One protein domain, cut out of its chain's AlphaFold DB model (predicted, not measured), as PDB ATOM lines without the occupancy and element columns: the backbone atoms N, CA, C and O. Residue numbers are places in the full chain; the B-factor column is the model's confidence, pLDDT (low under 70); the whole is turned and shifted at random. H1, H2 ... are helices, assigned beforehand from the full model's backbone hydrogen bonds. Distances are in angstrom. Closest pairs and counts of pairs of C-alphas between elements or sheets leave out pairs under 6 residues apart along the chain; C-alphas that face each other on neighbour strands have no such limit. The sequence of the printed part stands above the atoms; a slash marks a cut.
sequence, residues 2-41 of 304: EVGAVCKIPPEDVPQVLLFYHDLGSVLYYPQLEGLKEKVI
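This is residues 2 to 41 of the 304 residues of the protein "COR domain-containing protein" of Amphimedon queenslandica (UniProt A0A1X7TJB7). With little regular structure, this is a small helix H1 at one end, a longer helix H2 in the middle, and a looping unnamed stretch, residues 24 to 41, that folds back beyond H2. In that stretch residues 28 to 29 pair antiparallel with residues 40 to 41. The printed part has 40 residues, with two named helices, H1 then H2, and no named strand; the class is all helix, with 15 residues in named elements. It is compact, with a radius of gyration of the C-alphas of 10.1 A, and spans 27 by 20 by 14 A.

Find C-alpha 2 at (-29.356, 1.196, -7.694), where H1, residues 2 to 6, begins. H2, residues 14 to 23, runs 14.4 A from C-alpha 14 at (-27.082, 4.437, 2.499) to C-alpha 23 at (-37.551, 9.744, 10.762).

H1 and H2 are close but not clearly touching; their closest C-alphas, of Gly 4 and Val 14, are 6.8 A apart. In both helices every O i to N i+4 pair is within hydrogen-bond range.

The C-alphas farthest apart, of Lys 8 and Gly 35, are 27.5 A apart. The link from H1 to H2 is short. The printed part has no cut, and no printed residue is under 70 in pLDDT.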
ATOM      1  N   GLU A   2     -29.611   0.364  -6.501       71.44
ATOM      2  CA  GLU A   2     -29.356   1.196  -7.694       71.44
ATOM      3  C   GLU A   2     -29.698   2.689  -7.517       71.44
ATOM      4  O   GLU A   2     -28.966   3.545  -8.006       71.44
ATOM      5  N   VAL A   3     -30.745   3.029  -6.752       73.69
ATOM      6  CA  VAL A   3     -31.167   4.431  -6.537       73.69
ATOM      7  C   VAL A   3     -30.094   5.261  -5.822       73.69
ATOM      8  O   VAL A   3     -29.803   6.378  -6.239       73.69
ATOM      9  N   GLY A   4     -29.446   4.705  -4.790       78.94
ATOM     10  CA  GLY A   4     -28.374   5.397  -4.063       78.94
ATOM     11  C   GLY A   4     -27.178   5.732  -4.959       78.94
ATOM     12  O   GLY A   4     -26.666   6.847  -4.907       78.94
ATOM     13  N   ALA A   5     -26.805   4.810  -5.854       81.75
ATOM     14  CA  ALA A   5     -25.735   5.027  -6.825       81.75
ATOM     15  C   ALA A   5     -26.076   6.141  -7.832       81.75
ATOM     16  O   ALA A   5     -25.223   6.982  -8.122       81.75
ATOM     17  N   VAL A   6     -27.325   6.207  -8.315       88.81
ATOM     18  CA  VAL A   6     -27.802   7.307  -9.181       88.81
ATOM     19  C   VAL A   6     -27.735   8.653  -8.450       88.81
ATOM     20  O   VAL A   6     -27.324   9.656  -9.035       88.81
ATOM     21  N   CYS A   7     -28.067   8.670  -7.159       86.50
ATOM     22  CA  CYS A   7     -27.981   9.851  -6.301       86.50
ATOM     23  C   CYS A   7     -26.559  10.162  -5.796       86.50
ATOM     24  O   CYS A   7     -26.390  11.132  -5.062       86.50
ATOM     25  N   LYS A   8     -25.540   9.380  -6.190       91.75
ATOM     26  CA  LYS A   8     -24.142   9.502  -5.731       91.75
ATOM     27  C   LYS A   8     -23.978   9.420  -4.206       91.75
ATOM     28  O   LYS A   8     -23.070  10.038  -3.653       91.75
ATOM     29  N   ILE A   9     -24.842   8.661  -3.537       89.94
ATOM     30  CA  ILE A   9     -24.715   8.360  -2.109       89.94
ATOM     31  C   ILE A   9     -23.692   7.222  -1.960       89.94
ATOM     32  O   ILE A   9     -23.879   6.179  -2.601       89.94
ATOM     33  N   PRO A  10     -22.627   7.386  -1.153       92.00
ATOM     34  CA  PRO A  10     -21.692   6.303  -0.864       92.00
ATOM     35  C   PRO A  10     -22.426   5.081  -0.283       92.00
ATOM     36  O   PRO A  10     -23.304   5.260   0.564       92.00
ATOM     37  N   PRO A  11     -22.126   3.841  -0.716       88.56
ATOM     38  CA  PRO A  11     -22.808   2.640  -0.225       88.56
ATOM     39  C   PRO A  11     -22.847   2.515   1.306       88.56
ATOM     40  O   PRO A  11     -23.847   2.061   1.860       88.56
ATOM     41  N   GLU A  12     -21.783   2.944   1.979       90.25
ATOM     42  CA  GLU A  12     -21.634   2.981   3.434       90.25
ATOM     43  C   GLU A  12     -22.594   3.957   4.134       90.25
ATOM     44  O   GLU A  12     -22.998   3.702   5.268       90.25
ATOM     45  N   ASP A  13     -23.018   5.020   3.447       90.38
ATOM     46  CA  ASP A  13     -23.902   6.057   3.992       90.38
ATOM     47  C   ASP A  13     -25.386   5.741   3.760       90.38
ATOM     48  O   ASP A  13     -26.261   6.317   4.413       90.38
ATOM     49  N   VAL A  14     -25.700   4.801   2.857       89.50
ATOM     50  CA  VAL A  14     -27.082   4.437   2.499       89.50
ATOM     51  C   VAL A  14     -27.945   4.099   3.724       89.50
ATOM     52  O   VAL A  14     -29.051   4.638   3.802       89.50
ATOM     53  N   PRO A  15     -27.504   3.279   4.702       89.75
ATOM     54  CA  PRO A  15     -28.318   2.987   5.883       89.75
ATOM     55  C   PRO A  15     -28.692   4.238   6.686       89.75
ATOM     56  O   PRO A  15     -29.826   4.341   7.149       89.75
ATOM     57  N   GLN A  16     -27.781   5.208   6.805       88.62
ATOM     58  CA  GLN A  16     -28.049   6.437   7.555       88.62
ATOM     59  C   GLN A  16     -28.969   7.389   6.806       88.62
ATOM     60  O   GLN A  16     -29.857   7.985   7.408       88.62
ATOM     61  N   VAL A  17     -28.833   7.471   5.483       90.56
ATOM     62  CA  VAL A  17     -29.782   8.222   4.652       90.56
ATOM     63  C   VAL A  17     -31.188   7.616   4.742       90.56
ATOM     64  O   VAL A  17     -32.171   8.347   4.839       90.56
ATOM     65  N   LEU A  18     -31.305   6.285   4.755       91.06
ATOM     66  CA  LEU A  18     -32.591   5.605   4.923       91.06
ATOM     67  C   LEU A  18     -33.206   5.848   6.305       91.06
ATOM     68  O   LEU A  18     -34.410   6.070   6.383       91.06
ATOM     69  N   LEU A  19     -32.401   5.839   7.372       89.56
ATOM     70  CA  LEU A  19     -32.863   6.190   8.719       89.56
ATOM     71  C   LEU A  19     -33.319   7.653   8.799       89.56
ATOM     72  O   LEU A  19     -34.378   7.930   9.347       89.56
ATOM     73  N   PHE A  20     -32.610   8.575   8.148       88.06
ATOM     74  CA  PHE A  20     -33.051   9.965   8.045       88.06
ATOM     75  C   PHE A  20     -34.419  10.093   7.350       88.06
ATOM     76  O   PHE A  20     -35.320  10.756   7.861       88.06
ATOM     77  N   TYR A  21     -34.627   9.424   6.210       90.62
ATOM     78  CA  TYR A  21     -35.934   9.430   5.540       90.62
ATOM     79  C   TYR A  21     -37.022   8.680   6.318       90.62
ATOM     80  O   TYR A  21     -38.206   8.994   6.159       90.62
ATOM     81  N   HIS A  22     -36.637   7.705   7.142       89.56
ATOM     82  CA  HIS A  22     -37.540   7.027   8.062       89.56
ATOM     83  C   HIS A  22     -38.069   7.977   9.130       89.56
ATOM     84  O   HIS A  22     -39.281   8.054   9.328       89.56
ATOM     85  N   ASP A  23     -37.185   8.765   9.738       85.25
ATOM     86  CA  ASP A  23     -37.551   9.744  10.762       85.25
ATOM     87  C   ASP A  23     -38.457  10.852  10.206       85.25
ATOM     88  O   ASP A  23     -39.352  11.343  10.893       85.25
ATOM     89  N   LEU A  24     -38.282  11.206   8.928       88.12
ATOM     90  CA  LEU A  24     -39.176  12.120   8.211       88.12
ATOM     91  C   LEU A  24     -40.528  11.492   7.824       88.12
ATOM     92  O   LEU A  24     -41.372  12.175   7.245       88.12
ATOM     93  N   GLY A  25     -40.726  10.194   8.064       87.75
ATOM     94  CA  GLY A  25     -41.921   9.461   7.645       87.75
ATOM     95  C   GLY A  25     -42.069   9.341   6.126       87.75
ATOM     96  O   GLY A  25     -43.173   9.111   5.641       87.75
ATOM     97  N   SER A  26     -40.982   9.522   5.367       90.75
ATOM     98  CA  SER A  26     -40.981   9.416   3.899       90.75
ATOM     99  C   SER A  26     -40.833   7.972   3.422       90.75
ATOM    100  O   SER A  26     -41.380   7.606   2.390       90.75
ATOM    101  N   VAL A  27     -40.114   7.148   4.183       91.44
ATOM    102  CA  VAL A  27     -39.999   5.696   3.984       91.44
ATOM    103  C   VAL A  27     -40.127   4.995   5.336       91.44
ATOM    104  O   VAL A  27     -40.034   5.637   6.377       91.44
ATOM    105  N   LEU A  28     -40.303   3.675   5.363       90.06
ATOM    106  CA  LEU A  28     -40.092   2.889   6.581       90.06
ATOM    107  C   LEU A  28     -38.890   1.965   6.399       90.06
ATOM    108  O   LEU A  28     -38.831   1.189   5.444       90.06
ATOM    109  N   TYR A  29     -37.941   2.051   7.328       90.88
ATOM    110  CA  TYR A  29     -36.725   1.252   7.323       90.88
ATOM    111  C   TYR A  29     -36.451   0.736   8.735       90.88
ATOM    112  O   TYR A  29     -36.221   1.518   9.652       90.88
ATOM    113  N   TYR A  30     -36.496  -0.588   8.904       90.50
ATOM    114  CA  TYR A  30     -36.366  -1.254  10.203       90.50
ATOM    115  C   TYR A  30     -35.189  -2.243  10.196       90.50
ATOM    116  O   TYR A  30     -35.408  -3.458  10.234       90.50
ATOM    117  N   PRO A  31     -33.932  -1.757  10.142       89.94
ATOM    118  CA  PRO A  31     -32.738  -2.604  10.062       89.94
ATOM    119  C   PRO A  31     -32.581  -3.569  11.246       89.94
ATOM    120  O   PRO A  31     -31.921  -4.599  11.134       89.94
ATOM    121  N   GLN A  32     -33.181  -3.234  12.387       88.31
ATOM    122  CA  GLN A  32     -33.170  -4.024  13.613       88.31
ATOM    123  C   GLN A  32     -34.100  -5.244  13.573       88.31
ATOM    124  O   GLN A  32     -33.996  -6.112  14.436       88.31
ATOM    125  N   LEU A  33     -35.032  -5.308  12.617       90.31
ATOM    126  CA  LEU A  33     -35.976  -6.414  12.487       90.31
ATOM    127  C   LEU A  33     -35.479  -7.377  11.412       90.31
ATOM    128  O   LEU A  33     -35.432  -7.016  10.243       90.31
ATOM    129  N   GLU A  34     -35.155  -8.615  11.787       87.38
ATOM    130  CA  GLU A  34     -34.512  -9.596  10.893       87.38
ATOM    131  C   GLU A  34     -35.249  -9.771   9.549       87.38
ATOM    132  O   GLU A  34     -34.630  -9.736   8.489       87.38
ATOM    133  N   GLY A  35     -36.586  -9.859   9.565       85.38
ATOM    134  CA  GLY A  35     -37.400  -9.988   8.345       85.38
ATOM    135  C   GLY A  35     -37.421  -8.743   7.444       85.38
ATOM    136  O   GLY A  35     -37.741  -8.843   6.257       85.38
ATOM    137  N   LEU A  36     -37.051  -7.580   7.984       88.88
ATOM    138  CA  LEU A  36     -37.086  -6.268   7.332       88.88
ATOM    139  C   LEU A  36     -35.702  -5.628   7.170       88.88
ATOM    140  O   LEU A  36     -35.603  -4.561   6.570       88.88
ATOM    141  N   LYS A  37     -34.635  -6.277   7.644       88.50
ATOM    142  CA  LYS A  37     -33.281  -5.713   7.716       88.50
ATOM    143  C   LYS A  37     -32.767  -5.169   6.383       88.50
ATOM    144  O   LYS A  37     -32.095  -4.140   6.335       88.50
ATOM    145  N   GLU A  38     -33.110  -5.859   5.302       86.69
ATOM    146  CA  GLU A  38     -32.703  -5.532   3.931       86.69
ATOM    147  C   GLU A  38     -33.848  -4.939   3.092       86.69
ATOM    148  O   GLU A  38     -33.723  -4.789   1.876       86.69
ATOM    149  N   LYS A  39     -34.983  -4.603   3.720       88.06
ATOM    150  CA  LYS A  39     -36.180  -4.084   3.051       88.06
ATOM    151  C   LYS A  39     -36.393  -2.615   3.390       88.06
ATOM    152  O   LYS A  39     -36.225  -2.188   4.527       88.06
ATOM    153  N   VAL A  40     -36.832  -1.857   2.393       89.19
ATOM    154  CA  VAL A  40     -37.247  -0.460   2.547       89.19
ATOM    155  C   VAL A  40     -38.673  -0.347   2.040       89.19
ATOM    156  O   VAL A  40     -38.954  -0.677   0.888       89.19
ATOM    157  N   ILE A  41     -39.577   0.116   2.897       87.75
ATOM    158  CA  ILE A  41     -40.961   0.398   2.523       87.75
ATOM    159  C   ILE A  41     -40.986   1.831   1.998       87.75
ATOM    160  O   ILE A  41     -40.992   2.785   2.770       87.75
TER     161      ILE A  41